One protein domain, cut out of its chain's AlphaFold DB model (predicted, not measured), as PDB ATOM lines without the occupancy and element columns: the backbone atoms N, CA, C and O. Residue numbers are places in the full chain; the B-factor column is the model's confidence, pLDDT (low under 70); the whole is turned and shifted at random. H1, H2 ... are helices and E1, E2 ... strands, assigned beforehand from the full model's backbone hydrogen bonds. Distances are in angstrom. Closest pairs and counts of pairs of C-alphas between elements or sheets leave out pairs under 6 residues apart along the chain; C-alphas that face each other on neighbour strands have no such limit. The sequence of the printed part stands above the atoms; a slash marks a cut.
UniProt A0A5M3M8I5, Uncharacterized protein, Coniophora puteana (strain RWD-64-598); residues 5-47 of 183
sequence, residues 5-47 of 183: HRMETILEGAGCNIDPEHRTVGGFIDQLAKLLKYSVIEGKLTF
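Overview. This is residues 5 to 47 of the 183 residues of an uncharacterized protein of Coniophora puteana (strain RWD-64-598) (UniProt A0A5M3M8I5). A small two-stranded hairpin, E1 and E2, packs on one side of the longest helix, H2, which is in the middle of an elongated row, and the shorter helix H1 is at the other end of that row. H1 comes near H2 with 1 pair of C-alphas within 8 A, and a long link of 11 residues, 14 to 24, with a short unnamed helical run at residues 20 to 22, connects the two helices. The printed part has 43 residues, with two named helices and two named strands in the order H1, H2, E1, E2; the sheet's order is E1 - E2, antiparallel, and the class is mixed, helices and strands. The whole is compact, with a radius of gyration of the C-alphas of 10.3 A, and the C-alphas span 27 by 17 by 15 A along their three main axes.

Along the chain. Strand E1 is residues 39 to 41, 6.5 A from first to last C-alpha. Strand E2 is residues 44 to 46, 6.1 A long, and its last C-alpha, that of Thr 46, is at (-32.557, 1.773, -37.357). Helix H2 is residues 25 to 36, 16.4 A from first to last C-alpha, and begins with C-alpha 25 at (-31.660, -12.580, -32.677). Helix H1 is residues 5 to 13, 12.7 A long, and C-alpha 5 is at (-28.998, -20.778, -28.568).

Arrangement. E1 and E2 form a hairpin of antiparallel neighbours, with an angle of 133 degrees between their directions. The C-alphas of Val 40 and Leu 45 face each other at 4.6 A. N 41 and O 44 are within hydrogen-bond range at 2.9 A, and so are N 46 and O 39 at 2.9 A. The closest C-alphas of H2 and E1 are those of Ala 33 and Ser 39, 5.9 A apart. The closest C-alphas of H2 and E2 are those of Ala 33 and Leu 45, 6.3 A apart. H1 and H2 are close but not clearly touching, with the closest C-alphas, those of Met 7 and Val 25, 6.5 A apart. Their lines stand at a steep tilt of 40 degrees, and they run the same way. H1 is apart from E1 and from E2. In H2 every O i to N i+4 pair is within hydrogen-bond range; in H1 it is 4 of 5.

Size, cuts and confidence. The two C-alphas farthest apart are those of Gly 13 and Ile 41, at 27.6 A. The printed part has no cut. The link from H1 to H2, 11 residues, is long; the links from H2 to E1 and from E1 to E2 are tight, with 2 residues each. The mean pLDDT of the printed part is 72.5, and 19 residues are under 70: residues 5 to 11, 13 to 18, 20 to 23 and 46 to 47.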
ATOM      1  N   HIS A   5     -28.842 -20.019 -29.808       57.25
ATOM      2  CA  HIS A   5     -28.998 -20.778 -28.568       57.25
ATOM      3  C   HIS A   5     -28.585 -19.964 -27.330       57.25
ATOM      4  O   HIS A   5     -29.110 -20.137 -26.226       57.25
ATOM      5  N   ARG A   6     -27.671 -18.999 -27.513       64.44
ATOM      6  CA  ARG A   6     -27.314 -18.051 -26.452       64.44
ATOM      7  C   ARG A   6     -28.410 -17.019 -26.231       64.44
ATOM      8  O   ARG A   6     -28.548 -16.578 -25.097       64.44
ATOM      9  N   MET A   7     -29.167 -16.629 -27.258       68.12
ATOM     10  CA  MET A   7     -30.159 -15.561 -27.128       68.12
ATOM     11  C   MET A   7     -31.385 -16.004 -26.331       68.12
ATOM     12  O   MET A   7     -31.782 -15.306 -25.408       68.12
ATOM     13  N   GLU A   8     -31.908 -17.200 -26.581       67.12
ATOM     14  CA  GLU A   8     -32.998 -17.779 -25.785       67.12
ATOM     15  C   GLU A   8     -32.636 -17.859 -24.292       67.12
ATOM     16  O   GLU A   8     -33.355 -17.337 -23.441       67.12
ATOM     17  N   THR A   9     -31.436 -18.368 -23.989       69.75
ATOM     18  CA  THR A   9     -30.896 -18.413 -22.619       69.75
ATOM     19  C   THR A   9     -30.783 -17.014 -21.990       69.75
ATOM     20  O   THR A   9     -31.028 -16.837 -20.795       69.75
ATOM     21  N   ILE A  10     -30.398 -16.001 -22.778       67.56
ATOM     22  CA  ILE A  10     -30.292 -14.603 -22.326       67.56
ATOM     23  C   ILE A  10     -31.668 -14.056 -21.939       67.56
ATOM     24  O   ILE A  10     -31.805 -13.410 -20.902       67.56
ATOM     25  N   LEU A  11     -32.670 -14.301 -22.778       68.62
ATOM     26  CA  LEU A  11     -34.017 -13.772 -22.613       68.62
ATOM     27  C   LEU A  11     -34.741 -14.412 -21.427       68.62
ATOM     28  O   LEU A  11     -35.340 -13.699 -20.621       68.62
ATOM     29  N   GLU A  12     -34.603 -15.727 -21.267       71.31
ATOM     30  CA  GLU A  12     -35.125 -16.457 -20.111       71.31
ATOM     31  C   GLU A  12     -34.448 -15.994 -18.809       71.31
ATOM     32  O   GLU A  12     -35.128 -15.705 -17.823       71.31
ATOM     33  N   GLY A  13     -33.120 -15.818 -18.811       66.38
ATOM     34  CA  GLY A  13     -32.370 -15.314 -17.652       66.38
ATOM     35  C   GLY A  13     -32.648 -13.848 -17.287       66.38
ATOM     36  O   GLY A  13     -32.378 -13.426 -16.162       66.38
ATOM     37  N   ALA A  14     -33.190 -13.057 -18.215       65.19
ATOM     38  CA  ALA A  14     -33.646 -11.690 -17.962       65.19
ATOM     39  C   ALA A  14     -35.098 -11.626 -17.450       65.19
ATOM     40  O   ALA A  14     -35.591 -10.536 -17.162       65.19
ATOM     41  N   GLY A  15     -35.793 -12.767 -17.340       63.53
ATOM     42  CA  GLY A  15     -37.213 -12.814 -16.983       63.53
ATOM     43  C   GLY A  15     -38.123 -12.211 -18.056       63.53
ATOM     44  O   GLY A  15     -39.266 -11.854 -17.768       63.53
ATOM     45  N   CYS A  16     -37.628 -12.068 -19.289       64.62
ATOM     46  CA  CYS A  16     -38.415 -11.540 -20.390       64.62
ATOM     47  C   CYS A  16     -39.393 -12.617 -20.863       64.62
ATOM     48  O   CYS A  16     -38.984 -13.691 -21.301       64.62
ATOM     49  N   ASN A  17     -40.692 -12.322 -20.810       65.62
ATOM     50  CA  ASN A  17     -41.700 -13.197 -21.397       65.62
ATOM     51  C   ASN A  17     -41.718 -12.947 -22.909       65.62
ATOM     52  O   ASN A  17     -42.203 -11.909 -23.363       65.62
ATOM     53  N   ILE A  18     -41.080 -13.838 -23.664       65.81
ATOM     54  CA  ILE A  18     -40.859 -13.673 -25.099       65.81
ATOM     55  C   ILE A  18     -41.570 -14.787 -25.839       65.81
ATOM     56  O   ILE A  18     -41.359 -15.973 -25.557       65.81
ATOM     57  N   ASP A  19     -42.418 -14.378 -26.780       70.56
ATOM     58  CA  ASP A  19     -43.145 -15.302 -27.632       70.56
ATOM     59  C   ASP A  19     -42.152 -16.215 -28.371       70.56
ATOM     60  O   ASP A  19     -41.050 -15.781 -28.716       70.56
ATOM     61  N   PRO A  20     -42.496 -17.488 -28.626       69.00
ATOM     62  CA  PRO A  20     -41.579 -18.453 -29.240       69.00
ATOM     63  C   PRO A  20     -40.948 -17.971 -30.558       69.00
ATOM     64  O   PRO A  20     -39.801 -18.295 -30.849       69.00
ATOM     65  N   GLU A  21     -41.671 -17.147 -31.321       66.81
ATOM     66  CA  GLU A  21     -41.216 -16.520 -32.571       66.81
ATOM     67  C   GLU A  21     -40.130 -15.446 -32.379       66.81
ATOM     68  O   GLU A  21     -39.383 -15.141 -33.309       66.81
ATOM     69  N   HIS A  22     -39.980 -14.921 -31.161       65.06
ATOM     70  CA  HIS A  22     -39.053 -13.846 -30.825       65.06
ATOM     71  C   HIS A  22     -37.766 -14.313 -30.113       65.06
ATOM     72  O   HIS A  22     -36.930 -13.491 -29.737       65.06
ATOM     73  N   ARG A  23     -37.564 -15.631 -29.957       69.62
ATOM     74  CA  ARG A  23     -36.386 -16.224 -29.282       69.62
ATOM     75  C   ARG A  23     -35.093 -16.196 -30.113       69.62
ATOM     76  O   ARG A  23     -34.024 -16.520 -29.602       69.62
ATOM     77  N   THR A  24     -35.175 -15.794 -31.379       75.56
ATOM     78  CA  THR A  24     -34.015 -15.590 -32.259       75.56
ATOM     79  C   THR A  24     -33.449 -14.175 -32.113       75.56
ATOM     80  O   THR A  24     -34.097 -13.273 -31.582       75.56
ATOM     81  N   VAL A  25     -32.238 -13.938 -32.634       73.44
ATOM     82  CA  VAL A  25     -31.660 -12.580 -32.677       73.44
ATOM     83  C   VAL A  25     -32.559 -11.621 -33.466       73.44
ATOM     84  O   VAL A  25     -32.762 -10.492 -33.028       73.44
ATOM     85  N   GLY A  26     -33.125 -12.068 -34.592       75.00
ATOM     86  CA  GLY A  26     -34.068 -11.268 -35.383       75.00
ATOM     87  C   GLY A  26     -35.348 -10.961 -34.606       75.00
ATOM     88  O   GLY A  26     -35.754  -9.810 -34.508       75.00
ATOM     89  N   GLY A  27     -35.899 -11.973 -33.941       77.00
ATOM     90  CA  GLY A  27     -37.078 -11.834 -33.100       77.00
ATOM     91  C   GLY A  27     -36.913 -10.841 -31.944       77.00
ATOM     92  O   GLY A  27     -37.788 -10.011 -31.699       77.00
ATOM     93  N   PHE A  28     -35.758 -10.864 -31.279       77.06
ATOM     94  CA  PHE A  28     -35.416  -9.892 -30.244       77.06
ATOM     95  C   PHE A  28     -35.272  -8.466 -30.797       77.06
ATOM     96  O   PHE A  28     -35.721  -7.507 -30.167       77.06
ATOM     97  N   ILE A  29     -34.665  -8.320 -31.979       79.00
ATOM     98  CA  ILE A  29     -34.545  -7.033 -32.680       79.00
ATOM     99  C   ILE A  29     -35.935  -6.458 -32.984       79.00
ATOM    100  O   ILE A  29     -36.169  -5.280 -32.711       79.00
ATOM    101  N   ASP A  30     -36.868  -7.285 -33.459       78.75
ATOM    102  CA  ASP A  30     -38.245  -6.874 -33.756       78.75
ATOM    103  C   ASP A  30     -38.997  -6.427 -32.493       78.75
ATOM    104  O   ASP A  30     -39.686  -5.401 -32.489       78.75
ATOM    105  N   GLN A  31     -38.825  -7.148 -31.383       76.75
ATOM    106  CA  GLN A  31     -39.444  -6.787 -30.109       76.75
ATOM    107  C   GLN A  31     -38.878  -5.477 -29.545       76.75
ATOM    108  O   GLN A  31     -39.637  -4.619 -29.086       76.75
ATOM    109  N   LEU A  32     -37.557  -5.292 -29.604       77.62
ATOM    110  CA  LEU A  32     -36.913  -4.032 -29.232       77.62
ATOM    111  C   LEU A  32     -37.418  -2.872 -30.091       77.62
ATOM    112  O   LEU A  32     -37.722  -1.806 -29.556       77.62
ATOM    113  N   ALA A  33     -37.547  -3.080 -31.400       82.12
ATOM    114  CA  ALA A  33     -38.056  -2.071 -32.318       82.12
ATOM    115  C   ALA A  33     -39.490  -1.666 -31.960       82.12
ATOM    116  O   ALA A  33     -39.786  -0.476 -31.851       82.12
ATOM    117  N   LYS A  34     -40.353  -2.641 -31.653       80.94
ATOM    118  CA  LYS A  34     -41.727  -2.400 -31.196       80.94
ATOM    119  C   LYS A  34     -41.781  -1.622 -29.879       80.94
ATOM    120  O   LYS A  34     -42.540  -0.660 -29.776       80.94
ATOM    121  N   LEU A  35     -40.984  -2.017 -28.882       77.62
ATOM    122  CA  LEU A  35     -40.934  -1.356 -27.571       77.62
ATOM    123  C   LEU A  35     -40.468   0.096 -27.678       77.62
ATOM    124  O   LEU A  35     -41.032   0.987 -27.045       77.62
ATOM    125  N   LEU A  36     -39.442   0.326 -28.490       77.12
ATOM    126  CA  LEU A  36     -38.806   1.627 -28.640       77.12
ATOM    127  C   LEU A  36     -39.436   2.493 -29.742       77.12
ATOM    128  O   LEU A  36     -39.037   3.641 -29.906       77.12
ATOM    129  N   LYS A  37     -40.438   1.967 -30.464       81.50
ATOM    130  CA  LYS A  37     -41.098   2.607 -31.613       81.50
ATOM    131  C   LYS A  37     -40.121   2.971 -32.743       81.50
ATOM    132  O   LYS A  37     -40.256   4.025 -33.360       81.50
ATOM    133  N   TYR A  38     -39.160   2.089 -33.013       81.94
ATOM    134  CA  TYR A  38     -38.210   2.206 -34.123       81.94
ATOM    135  C   TYR A  38     -38.528   1.232 -35.256       81.94
ATOM    136  O   TYR A  38     -39.281   0.274 -35.085       81.94
ATOM    137  N   SER A  39     -37.942   1.484 -36.424       81.88
ATOM    138  CA  SER A  39     -38.032   0.608 -37.590       81.88
ATOM    139  C   SER A  39     -36.901  -0.419 -37.620       81.88
ATOM    140  O   SER A  39     -35.796  -0.177 -37.129       81.88
ATOM    141  N   VAL A  40     -37.172  -1.563 -38.248       80.62
ATOM    142  CA  VAL A  40     -36.165  -2.569 -38.594       80.62
ATOM    143  C   VAL A  40     -36.002  -2.570 -40.109       80.62
ATOM    144  O   VAL A  40     -36.981  -2.719 -40.836       80.62
ATOM    145  N   ILE A  41     -34.771  -2.405 -40.594       80.38
ATOM    146  CA  ILE A  41     -34.428  -2.466 -42.020       80.38
ATOM    147  C   ILE A  41     -33.361  -3.548 -42.187       80.38
ATOM    148  O   ILE A  41     -32.326  -3.498 -41.528       80.38
ATOM    149  N   GLU A  42     -33.625  -4.553 -43.028       81.75
ATOM    150  CA  GLU A  42     -32.708  -5.684 -43.279       81.75
ATOM    151  C   GLU A  42     -32.236  -6.407 -41.997       81.75
ATOM    152  O   GLU A  42     -31.067  -6.764 -41.850       81.75
ATOM    153  N   GLY A  43     -33.138  -6.590 -41.026       73.75
ATOM    154  CA  GLY A  43     -32.812  -7.232 -39.746       73.75
ATOM    155  C   GLY A  43     -31.952  -6.373 -38.812       73.75
ATOM    156  O   GLY A  43     -31.349  -6.897 -37.877       73.75
ATOM    157  N   LYS A  44     -31.864  -5.060 -39.051       74.00
ATOM    158  CA  LYS A  44     -31.159  -4.099 -38.195       74.00
ATOM    159  C   LYS A  44     -32.137  -3.071 -37.648       74.00
ATOM    160  O   LYS A  44     -32.885  -2.466 -38.411       74.00
ATOM    161  N   LEU A  45     -32.079  -2.831 -36.341       74.81
ATOM    162  CA  LEU A  45     -32.715  -1.672 -35.716       74.81
ATOM    163  C   LEU A  45     -32.115  -0.393 -36.299       74.81
ATOM    164  O   LEU A  45     -30.907  -0.171 -36.189       74.81
ATOM    165  N   THR A  46     -32.953   0.445 -36.898       66.12
ATOM    166  CA  THR A  46     -32.557   1.773 -37.357       66.12
ATOM    167  C   THR A  46     -33.099   2.825 -36.403       66.12
ATOM    168  O   THR A  46     -34.257   2.800 -35.996       66.12
ATOM    169  N   PHE A  47     -32.228   3.747 -36.011       66.62
ATOM    170  CA  PHE A  47     -32.578   4.892 -35.183       66.62
ATOM    171  C   PHE A  47     -32.646   6.114 -36.096       66.62
ATOM    172  O   PHE A  47     -31.620   6.546 -36.623       66.62
TER     173      PHE A  47